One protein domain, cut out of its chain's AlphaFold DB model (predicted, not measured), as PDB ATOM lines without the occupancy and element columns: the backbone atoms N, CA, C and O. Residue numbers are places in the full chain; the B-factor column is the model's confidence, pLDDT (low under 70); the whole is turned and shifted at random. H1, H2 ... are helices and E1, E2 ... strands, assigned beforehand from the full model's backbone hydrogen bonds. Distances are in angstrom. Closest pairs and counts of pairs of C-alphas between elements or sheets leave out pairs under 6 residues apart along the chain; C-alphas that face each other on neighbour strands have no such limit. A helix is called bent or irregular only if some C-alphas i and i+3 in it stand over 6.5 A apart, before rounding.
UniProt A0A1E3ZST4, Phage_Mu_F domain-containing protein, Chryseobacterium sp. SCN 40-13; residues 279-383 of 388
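This is residues 279 to 383 of the 388 residues of the protein "Phage_Mu_F domain-containing protein" of Chryseobacterium sp. SCN 40-13 (UniProt A0A1E3ZST4). A strongly twisted sheet of five short strands is covered on one face by the longest helix, H1. Between E3 and E4 the chain makes a long excursion away from the sheet, with H2 in it, and beyond E5 an arm reaches out and folds back through H3; residues 365 to 370 stick out at its turn. The printed part has 105 residues, with three named helices and five named strands in the order E1 E2 H1 E3 H2 E4 E5 H3. The sheet is mixed, in the order E1, E2, E3, E4, E5; the class is mixed, helices and strands, with under half of the residues in named elements. The whole is compact, with a radius of gyration of the C-alphas of 14.6 A and spans of 43 by 32 by 24 A.

Start at E2, residues 288 to 291, and E3, residues 318 to 321: they are parallel, with N 290 and O 319 at 2.8 A. E1, residues 279 to 282, forms an antiparallel hairpin with E2; look for N 280 and O 289 at 2.8 A. On the other side of E3 is E4, residues 351 to 353, antiparallel to it, with N 320 and O 352 at 2.9 A. E4 and E5, residues 356 to 360, form a hairpin, with N 358 and O 351 at 2.8 A. H1, residues 302 to 314, is on one face of the sheet, in two layers, helix over sheet; its closest C-alphas to E3 are those of Cys 309 and Thr 319, 5.5 A apart. E2, H1 and E3 form a strand-helix-strand unit, two parallel neighbour strands with a helix between, and its crossover is left-handed. H2, residues 332 to 339, only grazes the sheet with residues 335 to 339. H3, residues 371 to 379, only grazes it with residues 375 to 379; the closest C-alphas of E5 and H3 are those of Glu 359 and Gly 379, 5.8 A apart. H1, H2 and H3 are apart from each other. Every O i to N i+4 pair is within hydrogen-bond range in H1 and H3, but 2 of 4 in H2.

Find C-alpha 279 at (156.422, 171.447, 192.070), where E1 begins. H1 runs 17.9 A from C-alpha 302 at (172.325, 169.815, 195.203). E5 is 13.2 A long, E3 10.3 A and E2 10.2 A; E1 is 7.3 A and E4 7.1 A. H2, 9.8 A long, is irregular: C-alphas 335 and 338 are 8.0 A apart. H3 runs 12.3 A to C-alpha 379 at (180.195, 176.471, 182.381).

The two C-alphas farthest apart, those of Lys 284 and Ser 369, are 43.5 A apart. The printed part has no cut, and the link from H2 to E4 is long. Look for pLDDT under 70 at residue 294 and at residues 298 to 299, 328 to 331 and 362 to 371; the mean of the printed part of this model is 82.8.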
ATOM      1  N   LYS A 279     156.266 170.379 191.080       88.88
ATOM      2  CA  LYS A 279     156.422 171.447 192.070       88.88
ATOM      3  C   LYS A 279     156.761 170.864 193.445       88.88
ATOM      4  O   LYS A 279     155.938 170.175 194.045       88.88
ATOM      5  N   ILE A 280     157.941 171.195 193.963       89.31
ATOM      6  CA  ILE A 280     158.409 170.817 195.305       89.31
ATOM      7  C   ILE A 280     158.257 171.952 196.326       89.31
ATOM      8  O   ILE A 280     158.135 171.684 197.520       89.31
ATOM      9  N   LYS A 281     158.227 173.215 195.878       92.69
ATOM     10  CA  LYS A 281     158.040 174.393 196.741       92.69
ATOM     11  C   LYS A 281     157.301 175.508 196.007       92.69
ATOM     12  O   LYS A 281     157.435 175.657 194.795       92.69
ATOM     13  N   GLY A 282     156.507 176.299 196.726       93.56
ATOM     14  CA  GLY A 282     155.800 177.458 196.179       93.56
ATOM     15  C   GLY A 282     155.805 178.647 197.132       93.56
ATOM     16  O   GLY A 282     155.811 178.461 198.347       93.56
ATOM     17  N   TYR A 283     155.766 179.849 196.565       94.69
ATOM     18  CA  TYR A 283     155.753 181.127 197.270       94.69
ATOM     19  C   TYR A 283     154.457 181.889 196.985       94.69
ATOM     20  O   TYR A 283     153.798 181.676 195.965       94.69
ATOM     21  N   LYS A 284     154.080 182.794 197.897       94.81
ATOM     22  CA  LYS A 284     152.849 183.596 197.778       94.81
ATOM     23  C   LYS A 284     152.862 184.543 196.574       94.81
ATOM     24  O   LYS A 284     151.803 184.854 196.051       94.81
ATOM     25  N   ASN A 285     154.041 184.967 196.127       93.44
ATOM     26  CA  ASN A 285     154.228 185.815 194.949       93.44
ATOM     27  C   ASN A 285     154.213 185.033 193.621       93.44
ATOM     28  O   ASN A 285     154.668 185.549 192.609       93.44
ATOM     29  N   GLY A 286     153.737 183.784 193.623       93.06
ATOM     30  CA  GLY A 286     153.620 182.950 192.425       93.06
ATOM     31  C   GLY A 286     154.867 182.131 192.095       93.06
ATOM     32  O   GLY A 286     154.751 181.121 191.401       93.06
ATOM     33  N   GLY A 287     156.027 182.482 192.655       96.75
ATOM     34  CA  GLY A 287     157.262 181.753 192.399       96.75
ATOM     35  C   GLY A 287     157.224 180.314 192.909       96.75
ATOM     36  O   GLY A 287     156.501 179.968 193.854       96.75
ATOM     37  N   SER A 288     157.977 179.428 192.264       96.81
ATOM     38  CA  SER A 288     157.970 178.006 192.603       96.81
ATOM     39  C   SER A 288     159.244 177.287 192.205       96.81
ATOM     40  O   SER A 288     159.906 177.688 191.262       96.81
ATOM     41  N   ILE A 289     159.554 176.212 192.928       96.69
ATOM     42  CA  ILE A 289     160.660 175.308 192.622       96.69
ATOM     43  C   ILE A 289     160.059 173.972 192.221       96.69
ATOM     44  O   ILE A 289     159.195 173.438 192.927       96.69
ATOM     45  N   HIS A 290     160.530 173.433 191.108       92.62
ATOM     46  CA  HIS A 290     160.167 172.133 190.573       92.62
ATOM     47  C   HIS A 290     161.398 171.237 190.526       92.62
ATOM     48  O   HIS A 290     162.524 171.706 190.397       92.62
ATOM     49  N   ALA A 291     161.182 169.941 190.665       88.75
ATOM     50  CA  ALA A 291     162.207 168.929 190.482       88.75
ATOM     51  C   ALA A 291     161.523 167.622 190.103       88.75
ATOM     52  O   ALA A 291     160.419 167.325 190.574       88.75
ATOM     53  N   SER A 292     162.165 166.829 189.259       84.00
ATOM     54  CA  SER A 292     161.717 165.464 189.014       84.00
ATOM     55  C   SER A 292     162.204 164.522 190.108       84.00
ATOM     56  O   SER A 292     163.056 164.863 190.932       84.00
ATOM     57  N   ALA A 293     161.701 163.291 190.085       72.50
ATOM     58  CA  ALA A 293     162.261 162.221 190.898       72.50
ATOM     59  C   ALA A 293     163.701 161.824 190.503       72.50
ATOM     60  O   ALA A 293     164.338 161.101 191.260       72.50
ATOM     61  N   LEU A 294     164.213 162.286 189.351       69.44
ATOM     62  CA  LEU A 294     165.565 161.982 188.859       69.44
ATOM     63  C   LEU A 294     166.649 162.915 189.381       69.44
ATOM     64  O   LEU A 294     167.828 162.649 189.166       69.44
ATOM     65  N   VAL A 295     166.270 164.030 189.998       81.00
ATOM     66  CA  VAL A 295     167.249 164.956 190.558       81.00
ATOM     67  C   VAL A 295     167.984 164.246 191.689       81.00
ATOM     68  O   VAL A 295     167.354 163.830 192.668       81.00
ATOM     69  N   ASP A 296     169.305 164.102 191.553       71.44
ATOM     70  CA  ASP A 296     170.117 163.531 192.618       71.44
ATOM     71  C   ASP A 296     170.210 164.530 193.768       71.44
ATOM     72  O   ASP A 296     170.853 165.566 193.667       71.44
ATOM     73  N   LYS A 297     169.531 164.219 194.869       75.31
ATOM     74  CA  LYS A 297     169.533 165.065 196.067       75.31
ATOM     75  C   LYS A 297     170.734 164.828 196.973       75.31
ATOM     76  O   LYS A 297     170.875 165.519 197.973       75.31
ATOM     77  N   LEU A 298     171.531 163.804 196.671       61.09
ATOM     78  CA  LEU A 298     172.729 163.443 197.422       61.09
ATOM     79  C   LEU A 298     173.996 163.990 196.762       61.09
ATOM     80  O   LEU A 298     175.080 163.818 197.317       61.09
ATOM     81  N   SER A 299     173.883 164.622 195.590       68.69
ATOM     82  CA  SER A 299     175.029 165.256 194.960       68.69
ATOM     83  C   SER A 299     175.520 166.421 195.823       68.69
ATOM     84  O   SER A 299     174.747 167.138 196.464       68.69
ATOM     85  N   ASN A 300     176.836 166.603 195.857       71.38
ATOM     86  CA  ASN A 300     177.505 167.633 196.656       71.38
ATOM     87  C   ASN A 300     177.136 169.077 196.251       71.38
ATOM     88  O   ASN A 300     177.386 170.020 197.004       71.38
ATOM     89  N   ASP A 301     176.552 169.260 195.070       78.44
ATOM     90  CA  ASP A 301     176.071 170.523 194.519       78.44
ATOM     91  C   ASP A 301     174.564 170.750 194.731       78.44
ATOM     92  O   ASP A 301     174.114 171.891 194.596       78.44
ATOM     93  N   TYR A 302     173.788 169.732 195.133       82.62
ATOM     94  CA  TYR A 302     172.325 169.815 195.203       82.62
ATOM     95  C   TYR A 302     171.841 170.985 196.063       82.62
ATOM     96  O   TYR A 302     171.015 171.781 195.615       82.62
ATOM     97  N   ASP A 303     172.374 171.140 197.277       86.94
ATOM     98  CA  ASP A 303     171.960 172.216 198.186       86.94
ATOM     99  C   ASP A 303     172.281 173.609 197.624       86.94
ATOM    100  O   ASP A 303     171.537 174.572 197.851       86.94
ATOM    101  N   LYS A 304     173.355 173.728 196.836       90.50
ATOM    102  CA  LYS A 304     173.731 174.984 196.179       90.50
ATOM    103  C   LYS A 304     172.804 175.289 195.001       90.50
ATOM    104  O   LYS A 304     172.319 176.417 194.883       90.50
ATOM    105  N   VAL A 305     172.489 174.289 194.178       92.44
ATOM    106  CA  VAL A 305     171.523 174.416 193.074       92.44
ATOM    107  C   VAL A 305     170.131 174.749 193.614       92.44
ATOM    108  O   VAL A 305     169.471 175.668 193.120       92.44
ATOM    109  N   LEU A 306     169.706 174.074 194.687       94.00
ATOM    110  CA  LEU A 306     168.458 174.358 195.389       94.00
ATOM    111  C   LEU A 306     168.435 175.795 195.915       94.00
ATOM    112  O   LEU A 306     167.423 176.474 195.758       94.00
ATOM    113  N   SER A 307     169.539 176.282 196.485       94.44
ATOM    114  CA  SER A 307     169.651 177.663 196.971       94.44
ATOM    115  C   SER A 307     169.515 178.691 195.843       94.44
ATOM    116  O   SER A 307     168.815 179.693 196.008       94.44
ATOM    117  N   CYS A 308     170.099 178.426 194.670       95.06
ATOM    118  CA  CYS A 308     169.921 179.269 193.483       95.06
ATOM    119  C   CYS A 308     168.461 179.264 193.007       95.06
ATOM    120  O   CYS A 308     167.870 180.318 192.761       95.06
ATOM    121  N   CYS A 309     167.843 178.084 192.935       96.62
ATOM    122  CA  CYS A 309     166.438 177.943 192.561       96.62
ATOM    123  C   CYS A 309     165.495 178.651 193.545       96.62
ATOM    124  O   CYS A 309     164.522 179.277 193.123       96.62
ATOM    125  N   ASP A 310     165.790 178.573 194.845       97.19
ATOM    126  CA  ASP A 310     165.067 179.243 195.929       97.19
ATOM    127  C   ASP A 310     165.163 180.768 195.809       97.19
ATOM    128  O   ASP A 310     164.158 181.457 195.992       97.19
ATOM    129  N   HIS A 311     166.335 181.293 195.436       96.81
ATOM    130  CA  HIS A 311     166.550 182.722 195.208       96.81
ATOM    131  C   HIS A 311     165.642 183.274 194.101       96.81
ATOM    132  O   HIS A 311     164.889 184.218 194.341       96.81
ATOM    133  N   PHE A 312     165.657 182.662 192.914       97.06
ATOM    134  CA  PHE A 312     164.779 183.074 191.814       97.06
ATOM    135  C   PHE A 312     163.301 182.857 192.156       97.06
ATOM    136  O   PHE A 312     162.471 183.734 191.919       97.06
ATOM    137  N   ALA A 313     162.954 181.736 192.795       96.94
ATOM    138  CA  ALA A 313     161.572 181.475 193.183       96.94
ATOM    139  C   ALA A 313     161.042 182.495 194.205       96.94
ATOM    140  O   ALA A 313     159.889 182.916 194.120       96.94
ATOM    141  N   LYS A 314     161.878 182.990 195.124       97.31
ATOM    142  CA  LYS A 314     161.523 184.111 196.013       97.31
ATOM    143  C   LYS A 314     161.259 185.417 195.268       97.31
ATOM    144  O   LYS A 314     160.561 186.263 195.815       97.31
ATOM    145  N   GLN A 315     161.748 185.578 194.041       96.69
ATOM    146  CA  GLN A 315     161.470 186.735 193.184       96.69
ATOM    147  C   GLN A 315     160.212 186.560 192.319       96.69
ATOM    148  O   GLN A 315     159.865 187.456 191.560       96.69
ATOM    149  N   GLY A 316     159.492 185.443 192.465       96.12
ATOM    150  CA  GLY A 316     158.273 185.162 191.703       96.12
ATOM    151  C   GLY A 316     158.502 184.257 190.494       96.12
ATOM    152  O   GLY A 316     157.543 183.903 189.814       96.12
ATOM    153  N   GLU A 317     159.739 183.828 190.249       97.69
ATOM    154  CA  GLU A 317     160.060 182.981 189.105       97.69
ATOM    155  C   GLU A 317     159.694 181.512 189.335       97.69
ATOM    156  O   GLU A 317     159.642 181.007 190.461       97.69
ATOM    157  N   THR A 318     159.475 180.791 188.237       96.81
ATOM    158  CA  THR A 318     159.392 179.329 188.266       96.81
ATOM    159  C   THR A 318     160.744 178.736 187.912       96.81
ATOM    160  O   THR A 318     161.261 178.951 186.813       96.81
ATOM    161  N   THR A 319     161.303 177.981 188.850       96.81
ATOM    162  CA  THR A 319     162.574 177.285 188.709       96.81
ATOM    163  C   THR A 319     162.377 175.786 188.653       96.81
ATOM    164  O   THR A 319     161.450 175.239 189.248       96.81
ATOM    165  N   GLU A 320     163.263 175.114 187.934       94.44
ATOM    166  CA  GLU A 320     163.295 173.665 187.841       94.44
ATOM    167  C   GLU A 320     164.725 173.175 188.004       94.44
ATOM    168  O   GLU A 320     165.589 173.526 187.204       94.44
ATOM    169  N   ILE A 321     164.951 172.356 189.028       94.06
ATOM    170  CA  ILE A 321     166.200 171.619 189.199       94.06
ATOM    171  C   ILE A 321     166.196 170.479 188.187       94.06
ATOM    172  O   ILE A 321     165.246 169.688 188.141       94.06
ATOM    173  N   LEU A 322     167.244 170.410 187.375       89.94
ATOM    174  CA  LEU A 322     167.333 169.477 186.266       89.94
ATOM    175  C   LEU A 322     168.191 168.268 186.667       89.94
ATOM    176  O   LEU A 322     169.206 168.412 187.345       89.94
ATOM    177  N   PRO A 323     167.786 167.049 186.291       83.62
ATOM    178  CA  PRO A 323     168.576 165.854 186.559       83.62
ATOM    179  C   PRO A 323     169.781 165.743 185.617       83.62
ATOM    180  O   PRO A 323     169.744 166.204 184.475       83.62
ATOM    181  N   LYS A 324     170.826 165.035 186.054       82.44
ATOM    182  CA  LYS A 324     171.954 164.650 185.196       82.44
ATOM    183  C   LYS A 324     171.593 163.358 184.450       82.44
ATOM    184  O   LYS A 324     171.438 162.312 185.073       82.44
ATOM    185  N   ILE A 325     171.399 163.439 183.131       72.69
ATOM    186  CA  ILE A 325     170.892 162.338 182.284       72.69
ATOM    187  C   ILE A 325     171.744 162.215 181.008       72.69
ATOM    188  O   ILE A 325     172.166 163.221 180.453       72.69
ATOM    189  N   HIS A 326     171.976 161.006 180.486       71.75
ATOM    190  CA  HIS A 326     172.674 160.828 179.205       71.75
ATOM    191  C   HIS A 326     171.915 161.503 178.073       71.75
ATOM    192  O   HIS A 326     170.688 161.462 178.036       71.75
ATOM    193  N   ARG A 327     172.626 161.981 177.052       70.94
ATOM    194  CA  ARG A 327     171.982 162.466 175.822       70.94
ATOM    195  C   ARG A 327     171.178 161.383 175.087       70.94
ATOM    196  O   ARG A 327     170.153 161.684 174.484       70.94
ATOM    197  N   ASP A 328     171.641 160.132 175.147       59.62
ATOM    198  CA  ASP A 328     171.019 158.999 174.438       59.62
ATOM    199  C   ASP A 328     169.851 158.394 175.233       59.62
ATOM    200  O   ASP A 328     169.184 157.455 174.800       59.62
ATOM    201  N   ASP A 329     169.585 158.953 176.410       61.00
ATOM    202  CA  ASP A 329     168.501 158.538 177.265       61.00
ATOM    203  C   ASP A 329     167.142 159.019 176.723       61.00
ATOM    204  O   ASP A 329     166.973 160.214 176.461       61.00
ATOM    205  N   PRO A 330     166.112 158.158 176.626       57.44
ATOM    206  CA  PRO A 330     164.777 158.587 176.208       57.44
ATOM    207  C   PRO A 330     164.188 159.725 177.057       57.44
ATOM    208  O   PRO A 330     163.399 160.520 176.546       57.44
ATOM    209  N   ALA A 331     164.567 159.825 178.336       62.12
ATOM    210  CA  ALA A 331     164.127 160.887 179.233       62.12
ATOM    211  C   ALA A 331     164.820 162.230 178.968       62.12
ATOM    212  O   ALA A 331     164.270 163.253 179.367       62.12
ATOM    213  N   TYR A 332     165.958 162.267 178.262       74.88
ATOM    214  CA  TYR A 332     166.664 163.509 177.921       74.88
ATOM    215  C   TYR A 332     165.724 164.521 177.256       74.88
ATOM    216  O   TYR A 332     165.639 165.682 177.655       74.88
ATOM    217  N   LYS A 333     164.911 164.045 176.306       74.31
ATOM    218  CA  LYS A 333     163.943 164.874 175.574       74.31
ATOM    219  C   LYS A 333     162.866 165.488 176.476       74.31
ATOM    220  O   LYS A 333     162.318 166.532 176.131       74.31
ATOM    221  N   ASN A 334     162.578 164.888 177.631       73.81
ATOM    222  CA  ASN A 334     161.567 165.402 178.557       73.81
ATOM    223  C   ASN A 334     162.025 166.681 179.274       73.81
ATOM    224  O   ASN A 334     161.182 167.485 179.660       73.81
ATOM    225  N   PHE A 335     163.336 166.875 179.441       80.50
ATOM    226  CA  PHE A 335     163.914 168.009 180.177       80.50
ATOM    227  C   PHE A 335     164.655 169.001 179.282       80.50
ATOM    228  O   PHE A 335     164.709 170.200 179.563       80.50
ATOM    229  N   PHE A 336     165.234 168.490 178.198       86.62
ATOM    230  CA  PHE A 336     166.182 169.208 177.352       86.62
ATOM    231  C   PHE A 336     165.747 169.226 175.883       86.62
ATOM    232  O   PHE A 336     166.577 169.406 174.997       86.62
ATOM    233  N   SER A 337     164.451 169.041 175.598       82.75
ATOM    234  CA  SER A 337     163.916 169.136 174.228       82.75
ATOM    235  C   SER A 337     164.259 170.467 173.563       82.75
ATOM    236  O   SER A 337     164.605 170.472 172.386       82.75
ATOM    237  N   ASP A 338     164.271 171.558 174.331       86.00
ATOM    238  CA  ASP A 338     164.634 172.899 173.858       86.00
ATOM    239  C   ASP A 338     166.111 173.026 173.437       86.00
ATOM    240  O   ASP A 338     166.486 173.984 172.762       86.00
ATOM    241  N   LEU A 339     166.967 172.077 173.838       87.19
ATOM    242  CA  LEU A 339     168.383 172.055 173.464       87.19
ATOM    243  C   LEU A 339     168.647 171.253 172.183       87.19
ATOM    244  O   LEU A 339     169.733 171.384 171.615       87.19
ATOM    245  N   ILE A 340     167.687 170.452 171.708       85.12
ATOM    246  CA  ILE A 340     167.831 169.631 170.499       85.12
ATOM    247  C   ILE A 340     167.924 170.539 169.267       85.12
ATOM    248  O   ILE A 340     167.117 171.448 169.090       85.12
ATOM    249  N   GLY A 341     168.917 170.301 168.411       83.88
ATOM    250  CA  GLY A 341     169.225 171.138 167.253       83.88
ATOM    251  C   GLY A 341     170.009 172.411 167.591       83.88
ATOM    252  O   GLY A 341     170.291 173.209 166.697       83.88
ATOM    253  N   THR A 342     170.381 172.624 168.858       89.94
ATOM    254  CA  THR A 342     171.218 173.756 169.282       89.94
ATOM    255  C   THR A 342     172.670 173.323 169.494       89.94
ATOM    256  O   THR A 342     172.976 172.143 169.641       89.94
ATOM    257  N   LYS A 343     173.593 174.285 169.630       90.88
ATOM    258  CA  LYS A 343     174.987 173.992 170.024       90.88
ATOM    259  C   LYS A 343     175.133 173.372 171.429       90.88
ATOM    260  O   LYS A 343     176.232 172.961 171.792       90.88
ATOM    261  N   TYR A 344     174.058 173.357 172.220       88.81
ATOM    262  CA  TYR A 344     173.988 172.750 173.550       88.81
ATOM    263  C   TYR A 344     173.260 171.395 173.537       88.81
ATOM    264  O   TYR A 344     172.958 170.852 174.598       88.81
ATOM    265  N   GLU A 345     172.980 170.828 172.360       88.19
ATOM    266  CA  GLU A 345     172.416 169.485 172.257       88.19
ATOM    267  C   GLU A 345     173.317 168.455 172.958       88.19
ATOM    268  O   GLU A 345     174.542 168.437 172.800       88.19
ATOM    269  N   GLY A 346     172.702 167.611 173.784       81.44
ATOM    270  CA  GLY A 346     173.386 166.618 174.607       81.44
ATOM    271  C   GLY A 346     174.013 167.159 175.897       81.44
ATOM    272  O   GLY A 346     174.680 166.401 176.597       81.44
ATOM    273  N   LYS A 347     173.820 168.443 176.235       88.56
ATOM    274  CA  LYS A 347     174.237 169.030 177.524       88.56
ATOM    275  C   LYS A 347     173.161 168.865 178.598       88.56
ATOM    276  O   LYS A 347     171.982 168.747 178.265       88.56
ATOM    277  N   CYS A 348     173.580 168.886 179.869       87.56
ATOM    278  CA  CYS A 348     172.707 168.772 181.047       87.56
ATOM    279  C   CYS A 348     172.954 169.903 182.060       87.56
ATOM    280  O   CYS A 348     173.605 169.659 183.085       87.56
ATOM    281  N   PRO A 349     172.452 171.121 181.771       90.94
ATOM    282  CA  PRO A 349     172.502 172.239 182.707       90.94
ATOM    283  C   PRO A 349     171.905 171.892 184.077       90.94
ATOM    284  O   PRO A 349     170.964 171.100 184.135       90.94
ATOM    285  N   ASP A 350     172.404 172.495 185.157       90.81
ATOM    286  CA  ASP A 350     171.972 172.199 186.538       90.81
ATOM    287  C   ASP A 350     170.515 172.548 186.840       90.81
ATOM    288  O   ASP A 350     169.808 171.820 187.541       90.81
ATOM    289  N   PHE A 351     170.044 173.686 186.334       94.75
ATOM    290  CA  PHE A 351     168.666 174.116 186.540       94.75
ATOM    291  C   PHE A 351     168.190 175.056 185.436       94.75
ATOM    292  O   PHE A 351     168.970 175.546 184.616       94.75
ATOM    293  N   ARG A 352     166.886 175.339 185.410       94.38
ATOM    294  CA  ARG A 352     166.318 176.387 184.559       94.38
ATOM    295  C   ARG A 352     165.395 177.325 185.316       94.38
ATOM    296  O   ARG A 352     164.769 176.944 186.302       94.38
ATOM    297  N   VAL A 353     165.310 178.553 184.820       95.62
ATOM    298  CA  VAL A 353     164.370 179.591 185.254       95.62
ATOM    299  C   VAL A 353     163.530 179.967 184.038       95.62
ATOM    300  O   VAL A 353     164.050 180.528 183.068       95.62
ATOM    301  N   GLY A 354     162.254 179.576 184.033       87.75
ATOM    302  CA  GLY A 354     161.456 179.554 182.803       87.75
ATOM    303  C   GLY A 354     162.168 178.760 181.698       87.75
ATOM    304  O   GLY A 354     162.584 177.625 181.913       87.75
ATOM    305  N   ASN A 355     162.388 179.383 180.537       85.31
ATOM    306  CA  ASN A 355     163.053 178.752 179.382       85.31
ATOM    307  C   ASN A 355     164.579 178.980 179.351       85.31
ATOM    308  O   ASN A 355     165.230 178.779 178.325       85.31
ATOM    309  N   LYS A 356     165.170 179.485 180.441       92.12
ATOM    310  CA  LYS A 356     166.598 179.815 180.510       92.12
ATOM    311  C   LYS A 356     167.325 178.772 181.347       92.12
ATOM    312  O   LYS A 356     167.052 178.654 182.533       92.12
ATOM    313  N   TYR A 357     168.275 178.073 180.737       93.25
ATOM    314  CA  TYR A 357     169.129 177.085 181.399       93.25
ATOM    315  C   TYR A 357     170.348 177.737 182.058       93.25
ATOM    316  O   TYR A 357     170.960 178.623 181.454       93.25
ATOM    317  N   TYR A 358     170.714 177.266 183.247       93.19
ATOM    318  CA  TYR A 358     171.818 177.755 184.071       93.19
ATOM    319  C   TYR A 358     172.725 176.596 184.495       93.19
ATOM    320  O   TYR A 358     172.230 175.525 184.836       93.19
ATOM    321  N   GLU A 359     174.033 176.845 184.478       90.69
ATOM    322  CA  GLU A 359     175.054 175.994 185.101       90.69
ATOM    323  C   GLU A 359     175.592 176.720 186.333       90.69
ATOM    324  O   GLU A 359     175.858 177.925 186.280       90.69
ATOM    325  N   LEU A 360     175.742 175.993 187.428       86.00
ATOM    326  CA  LEU A 360     176.386 176.420 188.650       86.00
ATOM    327  C   LEU A 360     177.826 175.898 188.657       86.00
ATOM    328  O   LEU A 360     178.071 174.698 188.621       86.00
ATOM    329  N   GLU A 361     178.791 176.798 188.774       80.69
ATOM    330  CA  GLU A 361     180.201 176.430 188.874       80.69
ATOM    331  C   GLU A 361     180.745 176.754 190.271       80.69
ATOM    332  O   GLU A 361     180.646 177.882 190.741       80.69
ATOM    333  N   GLY A 362     181.351 175.769 190.939       65.81
ATOM    334  CA  GLY A 362     181.978 175.964 192.248       65.81
ATOM    335  C   GLY A 362     183.430 176.444 192.157       65.81
ATOM    336  O   GLY A 362     184.222 175.914 191.377       65.81
ATOM    337  N   PHE A 363     183.817 177.392 193.016       61.28
ATOM    338  CA  PHE A 363     185.209 177.837 193.135       61.28
ATOM    339  C   PHE A 363     186.039 176.838 193.959       61.28
ATOM    340  O   PHE A 363     185.923 176.782 195.183       61.28
ATOM    341  N   THR A 364     186.891 176.049 193.299       54.38
ATOM    342  CA  THR A 364     187.829 175.123 193.959       54.38
ATOM    343  C   THR A 364     189.236 175.290 193.382       54.38
ATOM    344  O   THR A 364     189.636 174.546 192.489       54.38
ATOM    345  N   SER A 365     190.002 176.280 193.848       55.75
ATOM    346  CA  SER A 365     191.453 176.296 193.612       55.75
ATOM    347  C   SER A 365     192.202 177.229 194.560       55.75
ATOM    348  O   SER A 365     191.755 178.346 194.828       55.75
ATOM    349  N   GLU A 366     193.396 176.803 194.969       52.19
ATOM    350  CA  GLU A 366     194.377 177.631 195.683       52.19
ATOM    351  C   GLU A 366     195.100 178.628 194.749       52.19
ATOM    352  O   GLU A 366     195.537 179.686 195.200       52.19
ATOM    353  N   ASP A 367     195.145 178.361 193.435       55.28
ATOM    354  CA  ASP A 367     195.763 179.243 192.432       55.28
ATOM    355  C   ASP A 367     194.728 180.152 191.741       55.28
ATOM    356  O   ASP A 367     193.847 179.711 191.001       55.28
ATOM    357  N   LYS A 368     194.816 181.458 192.010       58.69
ATOM    358  CA  LYS A 368     193.783 182.459 191.682       58.69
ATOM    359  C   LYS A 368     193.882 183.023 190.263       58.69
ATOM    360  O   LYS A 368     192.940 183.666 189.805       58.69
ATOM    361  N   SER A 369     195.004 182.823 189.573       61.75
ATOM    362  CA  SER A 369     195.352 183.622 188.387       61.75
ATOM    363  C   SER A 369     194.529 183.277 187.134       61.75
ATOM    364  O   SER A 369     194.190 184.172 186.363       61.75
ATOM    365  N   ASN A 370     194.135 182.010 186.955       68.06
ATOM    366  CA  ASN A 370     193.366 181.549 185.783       68.06
ATOM    367  C   ASN A 370     192.105 180.735 186.115       68.06
ATOM    368  O   ASN A 370     191.347 180.371 185.210       68.06
ATOM    369  N   ALA A 371     191.854 180.459 187.396       67.44
ATOM    370  CA  ALA A 371     190.767 179.591 187.839       67.44
ATOM    371  C   ALA A 371     189.383 180.099 187.419       67.44
ATOM    372  O   ALA A 371     188.613 179.349 186.825       67.44
ATOM    373  N   LEU A 372     189.103 181.392 187.619       71.25
ATOM    374  CA  LEU A 372     187.826 182.006 187.247       71.25
ATOM    375  C   LEU A 372     187.558 181.917 185.737       71.25
ATOM    376  O   LEU A 372     186.462 181.559 185.312       71.25
ATOM    377  N   ARG A 373     188.576 182.201 184.915       78.88
ATOM    378  CA  ARG A 373     188.467 182.138 183.450       78.88
ATOM    379  C   ARG A 373     188.214 180.709 182.976       78.88
ATOM    380  O   ARG A 373     187.352 180.485 182.130       78.88
ATOM    381  N   ASN A 374     188.947 179.741 183.522       77.50
ATOM    382  CA  ASN A 374     188.783 178.331 183.177       77.50
ATOM    383  C   ASN A 374     187.409 177.803 183.605       77.50
ATOM    384  O   ASN A 374     186.779 177.070 182.849       77.50
ATOM    385  N   MET A 375     186.927 178.228 184.768       72.88
ATOM    386  CA  MET A 375     185.615 177.878 185.300       72.88
ATOM    387  C   MET A 375     184.476 178.444 184.442       72.88
ATOM    388  O   MET A 375     183.622 177.691 183.982       72.88
ATOM    389  N   LEU A 376     184.530 179.735 184.094       78.44
ATOM    390  CA  LEU A 376     183.589 180.353 183.151       78.44
ATOM    391  C   LEU A 376     183.582 179.635 181.794       78.44
ATOM    392  O   LEU A 376     182.520 179.360 181.237       78.44
ATOM    393  N   ASN A 377     184.764 179.272 181.285       80.62
ATOM    394  CA  ASN A 377     184.891 178.527 180.034       80.62
ATOM    395  C   ASN A 377     184.285 177.117 180.116       80.62
ATOM    396  O   ASN A 377     183.781 176.629 179.104       80.62
ATOM    397  N   ARG A 378     184.336 176.444 181.275       79.44
ATOM    398  CA  ARG A 378     183.673 175.143 181.476       79.44
ATOM    399  C   ARG A 378     182.158 175.304 181.500       79.44
ATOM    400  O   ARG A 378     181.497 174.660 180.685       79.44
ATOM    401  N   GLY A 379     181.636 176.237 182.291       75.75
ATOM    402  CA  GLY A 379     180.195 176.471 182.381       75.75
ATOM    403  C   GLY A 379     179.587 176.902 181.042       75.75
ATOM    404  O   GLY A 379     178.532 176.412 180.639       75.75
ATOM    405  N   HIS A 380     180.297 177.728 180.261       84.88
ATOM    406  CA  HIS A 380     179.854 178.149 178.924       84.88
ATOM    407  C   HIS A 380     179.762 177.013 177.893       84.88
ATOM    408  O   HIS A 380     179.084 177.173 176.872       84.88
ATOM    409  N   LYS A 381     180.393 175.856 178.146       82.12
ATOM    410  CA  LYS A 381     180.199 174.645 177.330       82.12
ATOM    411  C   LYS A 381     178.867 173.951 177.619       82.12
ATOM    412  O   LYS A 381     178.424 173.174 176.775       82.12
ATOM    413  N   GLN A 382     178.265 174.193 178.782       79.00
ATOM    414  CA  GLN A 382     177.006 173.575 179.209       79.00
ATOM    415  C   GLN A 382     175.810 174.465 178.872       79.00
ATOM    416  O   GLN A 382     174.821 173.989 178.321       79.00
ATOM    417  N   THR A 383     175.917 175.773 179.121       83.62
ATOM    418  CA  THR A 383     174.891 176.763 178.765       83.62
ATOM    419  C   THR A 383     175.489 178.163 178.625       83.62
ATOM    420  O   THR A 383     176.560 178.474 179.129       83.62
TER     421      THR A 383